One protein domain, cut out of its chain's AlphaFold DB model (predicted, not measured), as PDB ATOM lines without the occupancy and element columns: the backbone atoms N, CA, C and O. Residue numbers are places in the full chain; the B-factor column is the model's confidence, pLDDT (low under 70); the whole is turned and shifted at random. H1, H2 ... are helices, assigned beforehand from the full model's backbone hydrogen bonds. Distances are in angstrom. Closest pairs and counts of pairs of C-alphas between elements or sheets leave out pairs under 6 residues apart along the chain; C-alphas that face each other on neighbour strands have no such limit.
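What this domain is: This is residues 9 to 78 of the 146 residues of the protein "ABC transporter substrate-binding protein" of Candidatus Atribacteria bacterium (UniProt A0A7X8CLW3). A small body of three helices and a long loop has a fourth helix sticking out of it as an arm: H4, the longest helix, and H2 lie on two sides of the body, the loop of residues 30 to 51 winds through the space between them, and short H3 sits by the first residues of H4. Residues 9 to 17 of H1 are the part that sticks out, and this arm makes the length of the whole. The printed part has 70 residues, with four named helices in the order H1, H2, H3, H4 and no named strand; the class is all helix. It is compact, with a radius of gyration of the C-alphas of 12.7 A, and its C-alphas span 41 by 28 by 18 A.

Where its parts are: Begin with the longest helix, H4, residues 62 to 76: find C-alpha 62 at (83.543, 167.270, 298.725), and from there the helix runs 21.3 A to C-alpha 76 at (92.284, 164.356, 317.909). Before it in the chain comes H3, residues 52 to 56, 6.4 A from first to last C-alpha. Go back further to H2, residues 21 to 29, which is 12.2 A long. The printed part begins with H1, residues 9 to 18, 14.3 A long; look for its C-alpha 9 at (68.565, 154.105, 333.822).

How they stand to each other: Start again at H4, which touches H3 with residues 62 to 66 alone; the closest C-alphas are those of Ile 56 and Pro 62, 6.2 A apart. From H3 look to H2: the two are close but not clearly touching, and their closest C-alphas, of Cys 29 and Tyr 55, are 5.7 A apart. H2 and H4 are apart. H1 and H2 are close but not clearly touching, with the C-alphas of His 18 and Ser 24 closest at 6.1 A. They run the same way at a steep tilt of 60 degrees. H1 is apart from H3 and from H4. Along the backbone of H1, H2, H3 and H4, every O i to N i+4 pair is within hydrogen-bond range.

The domain as a whole: The two C-alphas farthest apart are those of Glu 9 and Asp 63, at 41.9 A. Without residues 9 to 17, which stand free, the body has 61 residues and spans 26 by 25 by 18 A. The link from H2 to H3 is long, with 22 residues, while those from H1 to H2 and from H3 to H4 are tight. The printed part has no cut. The mean pLDDT of the printed part is 92.6, and no printed residue is under 70.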
ATOM      1  N   GLU A   9      68.562 155.170 334.833       97.62
ATOM      2  CA  GLU A   9      68.565 154.105 333.822       97.62
ATOM      3  C   GLU A   9      67.924 154.548 332.503       97.62
ATOM      4  O   GLU A   9      68.484 154.323 331.436       97.62
ATOM      5  N   VAL A  10      66.793 155.260 332.551       97.69
ATOM      6  CA  VAL A  10      66.144 155.796 331.340       97.69
ATOM      7  C   VAL A  10      67.066 156.786 330.626       97.69
ATOM      8  O   VAL A  10      67.214 156.733 329.406       97.69
ATOM      9  N   VAL A  11      67.732 157.661 331.386       97.38
ATOM     10  CA  VAL A  11      68.720 158.596 330.832       97.38
ATOM     11  C   VAL A  11      69.910 157.839 330.243       97.38
ATOM     12  O   VAL A  11      70.363 158.188 329.156       97.38
ATOM     13  N   TYR A  12      70.397 156.788 330.908       97.06
ATOM     14  CA  TYR A  12      71.447 155.929 330.362       97.06
ATOM     15  C   TYR A  12      71.025 155.317 329.025       97.06
ATOM     16  O   TYR A  12      71.765 155.435 328.053       97.06
ATOM     17  N   HIS A  13      69.829 154.731 328.945       97.69
ATOM     18  CA  HIS A  13      69.319 154.138 327.711       97.69
ATOM     19  C   HIS A  13      69.207 155.157 326.574       97.69
ATOM     20  O   HIS A  13      69.591 154.848 325.447       97.69
ATOM     21  N   LEU A  14      68.748 156.380 326.860       96.25
ATOM     22  CA  LEU A  14      68.708 157.460 325.873       96.25
ATOM     23  C   LEU A  14      70.113 157.812 325.362       96.25
ATOM     24  O   LEU A  14      70.333 157.880 324.153       96.25
ATOM     25  N   LEU A  15      71.078 158.007 326.265       95.81
ATOM     26  CA  LEU A  15      72.458 158.325 325.888       95.81
ATOM     27  C   LEU A  15      73.112 157.176 325.107       95.81
ATOM     28  O   LEU A  15      73.771 157.419 324.100       95.81
ATOM     29  N   ALA A  16      72.880 155.928 325.520       96.06
ATOM     30  CA  ALA A  16      73.376 154.740 324.835       96.06
ATOM     31  C   ALA A  16      72.793 154.607 323.419       96.06
ATOM     32  O   ALA A  16      73.521 154.270 322.489       96.06
ATOM     33  N   PHE A  17      71.508 154.928 323.228       95.38
ATOM     34  CA  PHE A  17      70.888 154.980 321.902       95.38
ATOM     35  C   PHE A  17      71.596 155.992 320.985       95.38
ATOM     36  O   PHE A  17      71.941 155.657 319.848       95.38
ATOM     37  N   HIS A  18      71.885 157.195 321.491       92.00
ATOM     38  CA  HIS A  18      72.627 158.213 320.740       92.00
ATOM     39  C   HIS A  18      74.090 157.835 320.465       92.00
ATOM     40  O   HIS A  18      74.640 158.258 319.452       92.00
ATOM     41  N   ALA A  19      74.693 157.010 321.323       92.81
ATOM     42  CA  ALA A  19      76.055 156.506 321.162       92.81
ATOM     43  C   ALA A  19      76.173 155.313 320.192       92.81
ATOM     44  O   ALA A  19      77.282 154.862 319.915       92.81
ATOM     45  N   THR A  20      75.066 154.780 319.661       95.12
ATOM     46  CA  THR A  20      75.138 153.742 318.620       95.12
ATOM     47  C   THR A  20      75.810 154.291 317.360       95.12
ATOM     48  O   THR A  20      75.534 155.423 316.966       95.12
ATOM     49  N   ASN A  21      76.630 153.487 316.670       93.19
ATOM     50  CA  ASN A  21      77.389 153.944 315.493       93.19
ATOM     51  C   ASN A  21      76.511 154.649 314.453       93.19
ATOM     52  O   ASN A  21      76.898 155.677 313.912       93.19
ATOM     53  N   LYS A  22      75.302 154.131 314.201       92.00
ATOM     54  CA  LYS A  22      74.364 154.721 313.238       92.00
ATOM     55  C   LYS A  22      73.932 156.135 313.635       92.00
ATOM     56  O   LYS A  22      73.918 157.021 312.787       92.00
ATOM     57  N   ILE A  23      73.541 156.339 314.894       93.00
ATOM     58  CA  ILE A  23      73.073 157.648 315.368       93.00
ATOM     59  C   ILE A  23      74.254 158.600 315.559       93.00
ATOM     60  O   ILE A  23      74.160 159.764 315.183       93.00
ATOM     61  N   SER A  24      75.377 158.095 316.068       92.94
ATOM     62  CA  SER A  24      76.619 158.848 316.211       92.94
ATOM     63  C   SER A  24      77.116 159.368 314.861       92.94
ATOM     64  O   SER A  24      77.357 160.566 314.738       92.94
ATOM     65  N   PHE A  25      77.138 158.523 313.825       92.62
ATOM     66  CA  PHE A  25      77.523 158.940 312.479       92.62
ATOM     67  C   PHE A  25      76.540 159.952 311.889       92.62
ATOM     68  O   PHE A  25      76.959 160.986 311.382       92.62
ATOM     69  N   TRP A  26      75.230 159.712 312.026       91.25
ATOM     70  CA  TRP A  26      74.206 160.669 311.593       91.25
ATOM     71  C   TRP A  26      74.371 162.044 312.261       91.25
ATOM     72  O   TRP A  26      74.212 163.066 311.601       91.25
ATOM     73  N   ASN A  27      74.733 162.081 313.548       91.19
ATOM     74  CA  ASN A  27      75.034 163.326 314.257       91.19
ATOM     75  C   ASN A  27      76.338 163.989 313.773       91.19
ATOM     76  O   ASN A  27      76.444 165.216 313.793       91.19
ATOM     77  N   ALA A  28      77.331 163.203 313.353       90.38
ATOM     78  CA  ALA A  28      78.615 163.717 312.881       90.38
ATOM     79  C   ALA A  28      78.526 164.363 311.494       90.38
ATOM     80  O   ALA A  28      79.293 165.274 311.205       90.38
ATOM     81  N   CYS A  29      77.586 163.934 310.646       89.12
ATOM     82  CA  CYS A  29      77.463 164.432 309.275       89.12
ATOM     83  C   CYS A  29      76.288 165.392 309.048       89.12
ATOM     84  O   CYS A  29      76.147 165.908 307.945       89.12
ATOM     85  N   ARG A  30      75.436 165.671 310.043       88.44
ATOM     86  CA  ARG A  30      74.255 166.530 309.850       88.44
ATOM     87  C   ARG A  30      74.457 167.936 310.418       88.44
ATOM     88  O   ARG A  30      74.651 168.121 311.611       88.44
ATOM     89  N   GLY A  31      74.313 168.958 309.571       78.06
ATOM     90  CA  GLY A  31      74.572 170.364 309.934       78.06
ATOM     91  C   GLY A  31      73.875 170.866 311.210       78.06
ATOM     92  O   GLY A  31      74.431 171.672 311.946       78.06
ATOM     93  N   TRP A  32      72.672 170.369 311.512       80.94
ATOM     94  CA  TRP A  32      71.888 170.817 312.675       80.94
ATOM     95  C   TRP A  32      72.260 170.127 314.000       80.94
ATOM     96  O   TRP A  32      71.748 170.500 315.052       80.94
ATOM     97  N   THR A  33      73.121 169.108 313.976       84.19
ATOM     98  CA  THR A  33      73.513 168.336 315.171       84.19
ATOM     99  C   THR A  33      74.892 168.717 315.702       84.19
ATOM    100  O   THR A  33      75.367 168.095 316.647       84.19
ATOM    101  N   GLY A  34      75.520 169.742 315.119       77.38
ATOM    102  CA  GLY A  34      76.827 170.262 315.527       77.38
ATOM    103  C   GLY A  34      78.005 169.782 314.678       77.38
ATOM    104  O   GLY A  34      79.038 170.432 314.731       77.38
ATOM    105  N   VAL A  35      77.840 168.726 313.864       84.44
ATOM    106  CA  VAL A  35      78.879 168.169 312.969       84.44
ATOM    107  C   VAL A  35      80.202 167.919 313.708       84.44
ATOM    108  O   VAL A  35      81.174 168.636 313.513       84.44
ATOM    109  N   ASP A  36      80.259 166.902 314.567       84.56
ATOM    110  CA  ASP A  36      81.431 166.663 315.428       84.56
ATOM    111  C   ASP A  36      82.062 165.268 315.195       84.56
ATOM    112  O   ASP A  36      81.684 164.278 315.838       84.56
ATOM    113  N   PRO A  37      82.986 165.128 314.222       91.50
ATOM    114  CA  PRO A  37      83.678 163.871 313.972       91.50
ATOM    115  C   PRO A  37      84.780 163.627 315.019       91.50
ATOM    116  O   PRO A  37      85.865 164.183 314.926       91.50
ATOM    117  N   GLY A  38      84.528 162.755 316.001       87.56
ATOM    118  CA  GLY A  38      85.495 162.472 317.081       87.56
ATOM    119  C   GLY A  38      85.836 160.998 317.328       87.56
ATOM    120  O   GLY A  38      86.534 160.686 318.289       87.56
ATOM    121  N   VAL A  39      85.345 160.067 316.507       89.88
ATOM    122  CA  VAL A  39      85.621 158.623 316.648       89.88
ATOM    123  C   VAL A  39      86.065 158.029 315.320       89.88
ATOM    124  O   VAL A  39      85.678 158.514 314.261       89.88
ATOM    125  N   SER A  40      86.875 156.970 315.367       90.62
ATOM    126  CA  SER A  40      87.592 156.442 314.195       90.62
ATOM    127  C   SER A  40      86.701 156.193 312.973       90.62
ATOM    128  O   SER A  40      87.071 156.558 311.866       90.62
ATOM    129  N   PHE A  41      85.494 155.647 313.144       93.69
ATOM    130  CA  PHE A  41      84.592 155.355 312.021       93.69
ATOM    131  C   PHE A  41      83.935 156.595 311.383       93.69
ATOM    132  O   PHE A  41      83.288 156.449 310.351       93.69
ATOM    133  N   HIS A  42      84.089 157.795 311.958       94.50
ATOM    134  CA  HIS A  42      83.629 159.048 311.343       94.50
ATOM    135  C   HIS A  42      84.556 159.525 310.219       94.50
ATOM    136  O   HIS A  42      84.119 160.271 309.345       94.50
ATOM    137  N   PHE A  43      85.819 159.101 310.222       95.75
ATOM    138  CA  PHE A  43      86.817 159.568 309.265       95.75
ATOM    139  C   PHE A  43      86.801 158.752 307.972       95.75
ATOM    140  O   PHE A  43      86.384 157.589 307.946       95.75
ATOM    141  N   LEU A  44      87.279 159.368 306.892       95.81
ATOM    142  CA  LEU A  44      87.493 158.690 305.616       95.81
ATOM    143  C   LEU A  44      88.665 157.693 305.727       95.81
ATOM    144  O   LEU A  44      89.538 157.851 306.590       95.81
ATOM    145  N   PRO A  45      88.744 156.681 304.847       95.88
ATOM    146  CA  PRO A  45      89.954 155.886 304.689       95.88
ATOM    147  C   PRO A  45      91.182 156.776 304.416       95.88
ATOM    148  O   PRO A  45      91.059 157.763 303.689       95.88
ATOM    149  N   PRO A  46      92.373 156.439 304.949       94.19
ATOM    150  CA  PRO A  46      92.700 155.223 305.707       94.19
ATOM    151  C   PRO A  46      92.394 155.307 307.215       94.19
ATOM    152  O   PRO A  46      92.597 154.330 307.930       94.19
ATOM    153  N   HIS A  47      91.938 156.458 307.707       93.81
ATOM    154  CA  HIS A  47      91.786 156.745 309.136       93.81
ATOM    155  C   HIS A  47      90.498 156.183 309.751       93.81
ATOM    156  O   HIS A  47      90.428 155.958 310.962       93.81
ATOM    157  N   GLY A  48      89.495 155.929 308.913       94.25
ATOM    158  CA  GLY A  48      88.201 155.403 309.312       94.25
ATOM    159  C   GLY A  48      87.491 154.635 308.206       94.25
ATOM    160  O   GLY A  48      88.102 154.165 307.246       94.25
ATOM    161  N   THR A  49      86.178 154.483 308.369       95.25
ATOM    162  CA  THR A  49      85.314 153.694 307.477       95.25
ATOM    163  C   THR A  49      84.207 154.516 306.821       95.25
ATOM    164  O   THR A  49      83.344 153.935 306.168       95.25
ATOM    165  N   ALA A  50      84.178 155.835 307.023       94.19
ATOM    166  CA  ALA A  50      83.154 156.689 306.436       94.19
ATOM    167  C   ALA A  50      83.348 156.833 304.922       94.19
ATOM    168  O   ALA A  50      84.481 156.847 304.434       94.19
ATOM    169  N   SER A  51      82.252 156.985 304.176       94.69
ATOM    170  CA  SER A  51      82.319 157.360 302.764       94.69
ATOM    171  C   SER A  51      82.229 158.873 302.607       94.69
ATOM    172  O   SER A  51      81.486 159.542 303.323       94.69
ATOM    173  N   LEU A  52      82.928 159.421 301.611       95.19
ATOM    174  CA  LEU A  52      82.759 160.825 301.234       95.19
ATOM    175  C   LEU A  52      81.321 161.103 300.763       95.19
ATOM    176  O   LEU A  52      80.774 162.166 301.055       95.19
ATOM    177  N   ASP A  53      80.684 160.127 300.111       95.38
ATOM    178  CA  ASP A  53      79.300 160.237 299.640       95.38
ATOM    179  C   ASP A  53      78.308 160.457 300.792       95.38
ATOM    180  O   ASP A  53      77.315 161.163 300.616       95.38
ATOM    181  N   ASP A  54      78.592 159.923 301.987       90.19
ATOM    182  CA  ASP A  54      77.743 160.118 303.166       90.19
ATOM    183  C   ASP A  54      77.714 161.591 303.602       90.19
ATOM    184  O   ASP A  54      76.668 162.118 303.988       90.19
ATOM    185  N   TYR A  55      78.854 162.280 303.509       93.25
ATOM    186  CA  TYR A  55      78.961 163.706 303.818       93.25
ATOM    187  C   TYR A  55      78.348 164.562 302.703       93.25
ATOM    188  O   TYR A  55      77.582 165.486 302.986       93.25
ATOM    189  N   ILE A  56      78.588 164.214 301.434       94.56
ATOM    190  CA  ILE A  56      77.980 164.903 300.281       94.56
ATOM    191  C   ILE A  56      76.449 164.824 300.347       94.56
ATOM    192  O   ILE A  56      75.765 165.826 300.139       94.56
ATOM    193  N   ALA A  57      75.896 163.665 300.716       92.94
ATOM    194  CA  ALA A  57      74.456 163.474 300.882       92.94
ATOM    195  C   ALA A  57      73.836 164.382 301.964       92.94
ATOM    196  O   ALA A  57      72.627 164.618 301.948       92.94
ATOM    197  N   ASN A  58      74.649 164.919 302.880       90.81
ATOM    198  CA  ASN A  58      74.232 165.876 303.907       90.81
ATOM    199  C   ASN A  58      74.580 167.339 303.565       90.81
ATOM    200  O   ASN A  58      74.409 168.220 304.408       90.81
ATOM    201  N   GLY A  59      75.004 167.614 302.327       91.75
ATOM    202  CA  GLY A  59      75.207 168.968 301.807       91.75
ATOM    203  C   GLY A  59      76.629 169.508 301.944       91.75
ATOM    204  O   GLY A  59      76.833 170.705 301.751       91.75
ATOM    205  N   PHE A  60      77.605 168.659 302.266       93.19
ATOM    206  CA  PHE A  60      79.003 169.074 302.319       93.19
ATOM    207  C   PHE A  60      79.558 169.256 300.910       93.19
ATOM    208  O   PHE A  60      79.289 168.454 300.009       93.19
ATOM    209  N   ASN A  61      80.395 170.276 300.735       96.06
ATOM    210  CA  ASN A  61      81.291 170.307 299.593       96.06
ATOM    211  C   ASN A  61      82.317 169.156 299.733       96.06
ATOM    212  O   ASN A  61      82.830 168.942 300.835       96.06
ATOM    213  N   PRO A  62      82.622 168.404 298.657       96.38
ATOM    214  CA  PRO A  62      83.543 167.270 298.725       96.38
ATOM    215  C   PRO A  62      84.950 167.614 299.218       96.38
ATOM    216  O   PRO A  62      85.567 166.789 299.887       96.38
ATOM    217  N   ASP A  63      85.479 168.784 298.866       97.31
ATOM    218  CA  ASP A  63      86.832 169.181 299.251       97.31
ATOM    219  C   ASP A  63      86.847 169.719 300.686       97.31
ATOM    220  O   ASP A  63      87.661 169.254 301.484       97.31
ATOM    221  N   ASP A  64      85.850 170.529 301.066       95.19
ATOM    222  CA  ASP A  64      85.669 170.967 302.458       95.19
ATOM    223  C   ASP A  64      85.521 169.766 303.406       95.19
ATOM    224  O   ASP A  64      86.113 169.748 304.479       95.19
ATOM    225  N   ALA A  65      84.770 168.725 303.018       94.31
ATOM    226  CA  ALA A  65      84.608 167.519 303.831       94.31
ATOM    227  C   ALA A  65      85.937 166.787 304.063       94.31
ATOM    228  O   ALA A  65      86.195 166.324 305.174       94.31
ATOM    229  N   LYS A  66      86.789 166.678 303.035       96.00
ATOM    230  CA  LYS A  66      88.108 166.042 303.170       96.00
ATOM    231  C   LYS A  66      89.005 166.849 304.100       96.00
ATOM    232  O   LYS A  66      89.582 166.270 305.016       96.00
ATOM    233  N   GLU A  67      89.106 168.160 303.879       96.25
ATOM    234  CA  GLU A  67      89.943 169.045 304.696       96.25
ATOM    235  C   GLU A  67      89.470 169.071 306.151       96.25
ATOM    236  O   GLU A  67      90.274 168.920 307.071       96.25
ATOM    237  N   TYR A  68      88.158 169.171 306.358       93.69
ATOM    238  CA  TYR A  68      87.535 169.161 307.675       93.69
ATOM    239  C   TYR A  68      87.827 167.871 308.444       93.69
ATOM    240  O   TYR A  68      88.316 167.914 309.574       93.69
ATOM    241  N   LEU A  69      87.568 166.713 307.829       94.88
ATOM    242  CA  LEU A  69      87.776 165.416 308.474       94.88
ATOM    243  C   LEU A  69      89.256 165.134 308.729       94.88
ATOM    244  O   LEU A  69      89.582 164.577 309.777       94.88
ATOM    245  N   GLN A  70      90.143 165.539 307.815       95.62
ATOM    246  CA  GLN A  70      91.581 165.411 308.028       95.62
ATOM    247  C   GLN A  70      92.047 166.292 309.190       95.62
ATOM    248  O   GLN A  70      92.726 165.795 310.080       95.62
ATOM    249  N   GLY A  71      91.630 167.562 309.243       94.12
ATOM    250  CA  GLY A  71      92.004 168.468 310.331       94.12
ATOM    251  C   GLY A  71      91.521 167.981 311.699       94.12
ATOM    252  O   GLY A  71      92.267 168.025 312.678       94.12
ATOM    253  N   TYR A  72      90.302 167.445 311.768       93.12
ATOM    254  CA  TYR A  72      89.783 166.822 312.984       93.12
ATOM    255  C   TYR A  72      90.579 165.583 313.396       93.12
ATOM    256  O   TYR A  72      90.892 165.426 314.578       93.12
ATOM    257  N   TYR A  73      90.928 164.719 312.441       93.94
ATOM    258  CA  TYR A  73      91.767 163.556 312.710       93.94
ATOM    259  C   TYR A  73      93.147 163.975 313.232       93.94
ATOM    260  O   TYR A  73      93.570 163.527 314.297       93.94
ATOM    261  N   ASP A  74      93.815 164.889 312.531       93.25
ATOM    262  CA  ASP A  74      95.145 165.372 312.895       93.25
ATOM    263  C   ASP A  74      95.147 166.009 314.288       93.25
ATOM    264  O   ASP A  74      96.097 165.820 315.044       93.25
ATOM    265  N   ASN A  75      94.071 166.707 314.668       90.44
ATOM    266  CA  ASN A  75      93.917 167.291 315.998       90.44
ATOM    267  C   ASN A  75      93.643 166.241 317.090       90.44
ATOM    268  O   ASN A  75      94.311 166.239 318.124       90.44
ATOM    269  N   PHE A  76      92.668 165.345 316.892       88.38
ATOM    270  CA  PHE A  76      92.284 164.356 317.909       88.38
ATOM    271  C   PHE A  76      93.356 163.291 318.151       88.38
ATOM    272  O   PHE A  76      93.470 162.784 319.268       88.38
ATOM    273  N   PHE A  77      94.129 162.955 317.118       87.69
ATOM    274  CA  PHE A  77      95.161 161.921 317.164       87.69
ATOM    275  C   PHE A  77      96.583 162.498 317.126       87.69
ATOM    276  O   PHE A  77      97.544 161.754 316.916       87.69
ATOM    277  N   ALA A  78      96.736 163.807 317.363       90.31
ATOM    278  CA  ALA A  78      98.040 164.435 317.527       90.31
ATOM    279  C   ALA A  78      98.828 163.762 318.669       90.31
ATOM    280  O   ALA A  78      98.261 163.468 319.724       90.31
TER     281      ALA A  78